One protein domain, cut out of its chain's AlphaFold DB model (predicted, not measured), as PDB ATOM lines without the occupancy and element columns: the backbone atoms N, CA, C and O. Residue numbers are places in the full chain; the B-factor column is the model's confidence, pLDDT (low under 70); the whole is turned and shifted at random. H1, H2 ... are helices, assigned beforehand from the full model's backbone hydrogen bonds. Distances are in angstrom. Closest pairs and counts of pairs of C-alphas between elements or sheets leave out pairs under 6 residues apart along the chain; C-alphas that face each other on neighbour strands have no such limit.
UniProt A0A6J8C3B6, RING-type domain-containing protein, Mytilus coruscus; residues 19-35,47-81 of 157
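Overview. This is residues 19 to 35 and 47 to 81 of the 157 residues of the protein "RING-type domain-containing protein" of Mytilus coruscus (UniProt A0A6J8C3B6). What does the model look like at first sight? One long helix, H2, makes the length of a rod, and a shorter helix, H1, runs side by side with its first part, opposite ways, with a narrow gap between the two. The far end of H2 sticks out alone: residues 67 to 81, of which 67 to 79 belong to H2, stand free. What is it made of? The printed part has 52 residues with two named helices, H1 then H2 along the chain, and no named strand; its class is all helix. It is only just extended, close to loose, with a radius of gyration of the C-alphas of 15.1 A and spans of 50 by 21 by 7 A.

Along the chain. Where does the longest helix run? H2 holds residues 47 to 79, from C-alpha 47 at (-44.208, 23.206, 3.202) to C-alpha 79 at (-31.396, 62.189, -18.964), 46.6 A from first to last C-alpha. Where is the other helix? H1 holds residues 19 to 35 and begins with C-alpha 19 at (-31.272, 50.977, 2.508); its first and last C-alphas are 24.0 A apart.

Arrangement. How near do H2 and H1 come? They are close but not clearly touching, with 2 pairs of C-alphas within 8 A; the closest C-alphas are those of Val 26 and Thr 59, 7.9 A apart. How do they run? Their lines stand at a shallow tilt of 12 degrees, opposite ways. What do the backbones show? In H1 and H2 every O i to N i+4 pair is within hydrogen-bond range.

Size, cuts and confidence. How large is it? The two C-alphas farthest apart, those of Gly 47 and Gly 81, are 51.2 A apart. Is there a cut? Residues 36 to 46 are not printed, and C-alphas 35 and 47 across the cut are 16.5 A apart. Where is confidence low? The pLDDT is under 70 at residues 19 to 22, 33 to 35 and 73 to 81, and its mean over the printed part is 75.5.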
ATOM      1  N   MET A  19     -31.231  52.272   3.177       60.56
ATOM      2  CA  MET A  19     -31.272  50.977   2.508       60.56
ATOM      3  C   MET A  19     -30.417  49.908   3.202       60.56
ATOM      4  O   MET A  19     -30.740  48.729   3.092       60.56
ATOM      5  N   THR A  20     -29.373  50.288   3.949       64.19
ATOM      6  CA  THR A  20     -28.550  49.320   4.704       64.19
ATOM      7  C   THR A  20     -29.319  48.700   5.869       64.19
ATOM      8  O   THR A  20     -29.161  47.516   6.140       64.19
ATOM      9  N   LEU A  21     -30.221  49.456   6.499       68.50
ATOM     10  CA  LEU A  21     -31.094  48.961   7.569       68.50
ATOM     11  C   LEU A  21     -32.077  47.885   7.081       68.50
ATOM     12  O   LEU A  21     -32.274  46.892   7.770       68.50
ATOM     13  N   PHE A  22     -32.654  48.036   5.885       69.25
ATOM     14  CA  PHE A  22     -33.604  47.055   5.344       69.25
ATOM     15  C   PHE A  22     -32.949  45.717   4.992       69.25
ATOM     16  O   PHE A  22     -33.535  44.674   5.264       69.25
ATOM     17  N   ILE A  23     -31.735  45.736   4.433       71.31
ATOM     18  CA  ILE A  23     -30.989  44.510   4.102       71.31
ATOM     19  C   ILE A  23     -30.670  43.728   5.381       71.31
ATOM     20  O   ILE A  23     -30.944  42.536   5.455       71.31
ATOM     21  N   VAL A  24     -30.210  44.419   6.429       76.12
ATOM     22  CA  VAL A  24     -29.899  43.797   7.727       76.12
ATOM     23  C   VAL A  24     -31.144  43.187   8.384       76.12
ATOM     24  O   VAL A  24     -31.059  42.117   8.982       76.12
ATOM     25  N   ILE A  25     -32.313  43.826   8.254       80.69
ATOM     26  CA  ILE A  25     -33.574  43.295   8.797       80.69
ATOM     27  C   ILE A  25     -34.015  42.035   8.039       80.69
ATOM     28  O   ILE A  25     -34.443  41.068   8.665       80.69
ATOM     29  N   VAL A  26     -33.895  42.020   6.710       75.62
ATOM     30  CA  VAL A  26     -34.259  40.856   5.887       75.62
ATOM     31  C   VAL A  26     -33.311  39.681   6.144       75.62
ATOM     32  O   VAL A  26     -33.790  38.568   6.351       75.62
ATOM     33  N   ASP A  27     -32.001  39.926   6.225       74.56
ATOM     34  CA  ASP A  27     -31.011  38.895   6.557       74.56
ATOM     35  C   ASP A  27     -31.259  38.309   7.952       74.56
ATOM     36  O   ASP A  27     -31.209  37.094   8.130       74.56
ATOM     37  N   ALA A  28     -31.616  39.139   8.936       76.75
ATOM     38  CA  ALA A  28     -31.980  38.664  10.269       76.75
ATOM     39  C   ALA A  28     -33.239  37.780  10.246       76.75
ATOM     40  O   ALA A  28     -33.267  36.746  10.909       76.75
ATOM     41  N   VAL A  29     -34.263  38.136   9.463       80.69
ATOM     42  CA  VAL A  29     -35.489  37.327   9.339       80.69
ATOM     43  C   VAL A  29     -35.204  35.992   8.647       80.69
ATOM     44  O   VAL A  29     -35.687  34.965   9.115       80.69
ATOM     45  N   VAL A  30     -34.388  35.981   7.589       78.00
ATOM     46  CA  VAL A  30     -33.966  34.750   6.894       78.00
ATOM     47  C   VAL A  30     -33.121  33.859   7.807       78.00
ATOM     48  O   VAL A  30     -33.326  32.649   7.857       78.00
ATOM     49  N   LEU A  31     -32.200  34.434   8.581       72.44
ATOM     50  CA  LEU A  31     -31.396  33.684   9.547       72.44
ATOM     51  C   LEU A  31     -32.235  33.144  10.708       72.44
ATOM     52  O   LEU A  31     -31.953  32.055  11.193       72.44
ATOM     53  N   VAL A  32     -33.275  33.860  11.141       76.56
ATOM     54  CA  VAL A  32     -34.204  33.381  12.179       76.56
ATOM     55  C   VAL A  32     -35.097  32.257  11.646       76.56
ATOM     56  O   VAL A  32     -35.325  31.282  12.360       76.56
ATOM     57  N   THR A  33     -35.569  32.332  10.398       69.19
ATOM     58  CA  THR A  33     -36.393  31.265   9.802       69.19
ATOM     59  C   THR A  33     -35.581  30.020   9.451       69.19
ATOM     60  O   THR A  33     -36.081  28.911   9.621       69.19
ATOM     61  N   LEU A  34     -34.318  30.174   9.039       66.88
ATOM     62  CA  LEU A  34     -33.402  29.053   8.791       66.88
ATOM     63  C   LEU A  34     -32.739  28.521  10.077       66.88
ATOM     64  O   LEU A  34     -32.372  27.351  10.148       66.88
ATOM     65  N   GLY A  35     -32.586  29.363  11.101       61.91
ATOM     66  CA  GLY A  35     -31.809  29.089  12.316       61.91
ATOM     67  C   GLY A  35     -32.547  28.354  13.434       61.91
ATOM     68  O   GLY A  35     -31.916  27.988  14.424       61.91
ATOM     69  N   GLY A  47     -43.806  21.881   2.724       80.31
ATOM     70  CA  GLY A  47     -44.208  23.206   3.202       80.31
ATOM     71  C   GLY A  47     -43.034  24.164   3.428       80.31
ATOM     72  O   GLY A  47     -43.148  25.348   3.112       80.31
ATOM     73  N   ASP A  48     -41.888  23.660   3.895       80.62
ATOM     74  CA  ASP A  48     -40.686  24.474   4.125       80.62
ATOM     75  C   ASP A  48     -40.107  24.990   2.800       80.62
ATOM     76  O   ASP A  48     -39.649  26.131   2.708       80.62
ATOM     77  N   ILE A  49     -40.200  24.183   1.738       83.56
ATOM     78  CA  ILE A  49     -39.745  24.555   0.392       83.56
ATOM     79  C   ILE A  49     -40.554  25.744  -0.137       83.56
ATOM     80  O   ILE A  49     -39.974  26.690  -0.672       83.56
ATOM     81  N   ILE A  50     -41.877  25.738   0.048       85.56
ATOM     82  CA  ILE A  50     -42.749  26.831  -0.408       85.56
ATOM     83  C   ILE A  50     -42.384  28.138   0.301       85.56
ATOM     84  O   ILE A  50     -42.250  29.174  -0.352       85.56
ATOM     85  N   VAL A  51     -42.169  28.092   1.617       82.00
ATOM     86  CA  VAL A  51     -41.787  29.277   2.399       82.00
ATOM     87  C   VAL A  51     -40.442  29.830   1.926       82.00
ATOM     88  O   VAL A  51     -40.325  31.034   1.696       82.00
ATOM     89  N   ILE A  52     -39.450  28.964   1.697       82.50
ATOM     90  CA  ILE A  52     -38.134  29.370   1.184       82.50
ATOM     91  C   ILE A  52     -38.265  30.017  -0.198       82.50
ATOM     92  O   ILE A  52     -37.718  31.096  -0.422       82.50
ATOM     93  N   VAL A  53     -39.021  29.411  -1.116       87.25
ATOM     94  CA  VAL A  53     -39.211  29.949  -2.473       87.25
ATOM     95  C   VAL A  53     -39.898  31.315  -2.441       87.25
ATOM     96  O   VAL A  53     -39.467  32.225  -3.148       87.25
ATOM     97  N   VAL A  54     -40.918  31.500  -1.599       86.62
ATOM     98  CA  VAL A  54     -41.625  32.786  -1.463       86.62
ATOM     99  C   VAL A  54     -40.703  33.868  -0.897       86.62
ATOM    100  O   VAL A  54     -40.678  34.985  -1.417       86.62
ATOM    101  N   VAL A  55     -39.901  33.545   0.120       82.88
ATOM    102  CA  VAL A  55     -38.931  34.482   0.710       82.88
ATOM    103  C   VAL A  55     -37.834  34.842  -0.297       82.88
ATOM    104  O   VAL A  55     -37.516  36.021  -0.469       82.88
ATOM    105  N   LEU A  56     -37.296  33.867  -1.033       84.06
ATOM    106  CA  LEU A  56     -36.303  34.112  -2.084       84.06
ATOM    107  C   LEU A  56     -36.877  34.947  -3.239       84.06
ATOM    108  O   LEU A  56     -36.218  35.865  -3.726       84.06
ATOM    109  N   ALA A  57     -38.120  34.697  -3.650       87.81
ATOM    110  CA  ALA A  57     -38.778  35.487  -4.687       87.81
ATOM    111  C   ALA A  57     -39.017  36.938  -4.238       87.81
ATOM    112  O   ALA A  57     -38.776  37.875  -5.002       87.81
ATOM    113  N   PHE A  58     -39.449  37.140  -2.991       85.62
ATOM    114  CA  PHE A  58     -39.704  38.470  -2.439       85.62
ATOM    115  C   PHE A  58     -38.414  39.284  -2.271       85.62
ATOM    116  O   PHE A  58     -38.362  40.461  -2.631       85.62
ATOM    117  N   THR A  59     -37.343  38.650  -1.791       82.88
ATOM    118  CA  THR A  59     -36.023  39.290  -1.675       82.88
ATOM    119  C   THR A  59     -35.441  39.646  -3.042       82.88
ATOM    120  O   THR A  59     -34.963  40.768  -3.227       82.88
ATOM    121  N   LEU A  60     -35.568  38.761  -4.032       87.12
ATOM    122  CA  LEU A  60     -35.164  39.033  -5.412       87.12
ATOM    123  C   LEU A  60     -35.962  40.197  -6.020       87.12
ATOM    124  O   LEU A  60     -35.376  41.085  -6.639       87.12
ATOM    125  N   PHE A  61     -37.278  40.251  -5.796       87.94
ATOM    126  CA  PHE A  61     -38.124  41.357  -6.254       87.94
ATOM    127  C   PHE A  61     -37.692  42.702  -5.655       87.94
ATOM    128  O   PHE A  61     -37.569  43.687  -6.385       87.94
ATOM    129  N   ILE A  62     -37.400  42.749  -4.350       82.94
ATOM    130  CA  ILE A  62     -36.920  43.967  -3.675       82.94
ATOM    131  C   ILE A  62     -35.550  44.395  -4.208       82.94
ATOM    132  O   ILE A  62     -35.337  45.583  -4.460       82.94
ATOM    133  N   LEU A  63     -34.626  43.452  -4.414       84.62
ATOM    134  CA  LEU A  63     -33.312  43.738  -4.995       84.62
ATOM    135  C   LEU A  63     -33.444  44.312  -6.410       84.62
ATOM    136  O   LEU A  63     -32.832  45.338  -6.708       84.62
ATOM    137  N   ILE A  64     -34.295  43.718  -7.252       88.31
ATOM    138  CA  ILE A  64     -34.574  44.221  -8.604       88.31
ATOM    139  C   ILE A  64     -35.198  45.617  -8.536       88.31
ATOM    140  O   ILE A  64     -34.736  46.510  -9.239       88.31
ATOM    141  N   ALA A  65     -36.189  45.843  -7.669       84.50
ATOM    142  CA  ALA A  65     -36.820  47.152  -7.487       84.50
ATOM    143  C   ALA A  65     -35.832  48.222  -6.983       84.50
ATOM    144  O   ALA A  65     -35.934  49.399  -7.332       84.50
ATOM    145  N   ASN A  66     -34.849  47.840  -6.167       80.69
ATOM    146  CA  ASN A  66     -33.795  48.748  -5.729       80.69
ATOM    147  C   ASN A  66     -32.826  49.066  -6.877       80.69
ATOM    148  O   ASN A  66     -32.546  50.234  -7.137       80.69
ATOM    149  N   ILE A  67     -32.382  48.049  -7.624       85.56
ATOM    150  CA  ILE A  67     -31.521  48.229  -8.800       85.56
ATOM    151  C   ILE A  67     -32.222  49.105  -9.837       85.56
ATOM    152  O   ILE A  67     -31.606  50.038 -10.340       85.56
ATOM    153  N   THR A  68     -33.506  48.884 -10.121       86.06
ATOM    154  CA  THR A  68     -34.259  49.733 -11.052       86.06
ATOM    155  C   THR A  68     -34.415  51.152 -10.526       86.06
ATOM    156  O   THR A  68     -34.284  52.069 -11.320       86.06
ATOM    157  N   ASN A  69     -34.598  51.378  -9.223       78.81
ATOM    158  CA  ASN A  69     -34.619  52.728  -8.643       78.81
ATOM    159  C   ASN A  69     -33.248  53.422  -8.684       78.81
ATOM    160  O   ASN A  69     -33.174  54.623  -8.946       78.81
ATOM    161  N   VAL A  70     -32.156  52.691  -8.448       82.81
ATOM    162  CA  VAL A  70     -30.779  53.206  -8.539       82.81
ATOM    163  C   VAL A  70     -30.425  53.509  -9.990       82.81
ATOM    164  O   VAL A  70     -29.977  54.612 -10.287       82.81
ATOM    165  N   VAL A  71     -30.686  52.580 -10.908       78.94
ATOM    166  CA  VAL A  71     -30.480  52.762 -12.349       78.94
ATOM    167  C   VAL A  71     -31.400  53.857 -12.873       78.94
ATOM    168  O   VAL A  71     -30.932  54.703 -13.618       78.94
ATOM    169  N   ALA A  72     -32.656  53.937 -12.433       76.25
ATOM    170  CA  ALA A  72     -33.546  55.044 -12.764       76.25
ATOM    171  C   ALA A  72     -32.984  56.362 -12.243       76.25
ATOM    172  O   ALA A  72     -32.968  57.312 -13.002       76.25
ATOM    173  N   ARG A  73     -32.438  56.444 -11.023       69.19
ATOM    174  CA  ARG A  73     -31.778  57.664 -10.519       69.19
ATOM    175  C   ARG A  73     -30.507  58.017 -11.289       69.19
ATOM    176  O   ARG A  73     -30.287  59.194 -11.555       69.19
ATOM    177  N   VAL A  74     -29.689  57.039 -11.669       67.88
ATOM    178  CA  VAL A  74     -28.444  57.245 -12.428       67.88
ATOM    179  C   VAL A  74     -28.742  57.621 -13.886       67.88
ATOM    180  O   VAL A  74     -28.130  58.541 -14.425       67.88
ATOM    181  N   LEU A  75     -29.723  56.972 -14.516       65.69
ATOM    182  CA  LEU A  75     -30.213  57.313 -15.851       65.69
ATOM    183  C   LEU A  75     -30.995  58.627 -15.842       65.69
ATOM    184  O   LEU A  75     -30.851  59.400 -16.777       65.69
ATOM    185  N   PHE A  76     -31.756  58.935 -14.793       57.75
ATOM    186  CA  PHE A  76     -32.418  60.230 -14.607       57.75
ATOM    187  C   PHE A  76     -31.389  61.341 -14.395       57.75
ATOM    188  O   PHE A  76     -31.511  62.398 -15.005       57.75
ATOM    189  N   SER A  77     -30.307  61.065 -13.657       58.53
ATOM    190  CA  SER A  77     -29.164  61.979 -13.521       58.53
ATOM    191  C   SER A  77     -28.446  62.224 -14.854       58.53
ATOM    192  O   SER A  77     -27.814  63.261 -15.013       58.53
ATOM    193  N   ARG A  78     -28.559  61.309 -15.830       55.31
ATOM    194  CA  ARG A  78     -28.029  61.493 -17.194       55.31
ATOM    195  C   ARG A  78     -29.046  62.077 -18.178       55.31
ATOM    196  O   ARG A  78     -28.666  62.835 -19.062       55.31
ATOM    197  N   LYS A  79     -30.336  61.769 -18.032       47.53
ATOM    198  CA  LYS A  79     -31.396  62.189 -18.964       47.53
ATOM    199  C   LYS A  79     -31.945  63.588 -18.656       47.53
ATOM    200  O   LYS A  79     -32.405  64.254 -19.575       47.53
ATOM    201  N   MET A  80     -31.775  64.086 -17.428       53.38
ATOM    202  CA  MET A  80     -31.975  65.505 -17.077       53.38
ATOM    203  C   MET A  80     -30.810  66.421 -17.511       53.38
ATOM    204  O   MET A  80     -30.823  67.604 -17.200       53.38
ATOM    205  N   GLY A  81     -29.805  65.894 -18.221       48.94
ATOM    206  CA  GLY A  81     -28.763  66.688 -18.885       48.94
ATOM    207  C   GLY A  81     -28.894  66.749 -20.412       48.94
ATOM    208  O   GLY A  81     -28.080  67.399 -21.053       48.94
TER     209      GLY A  81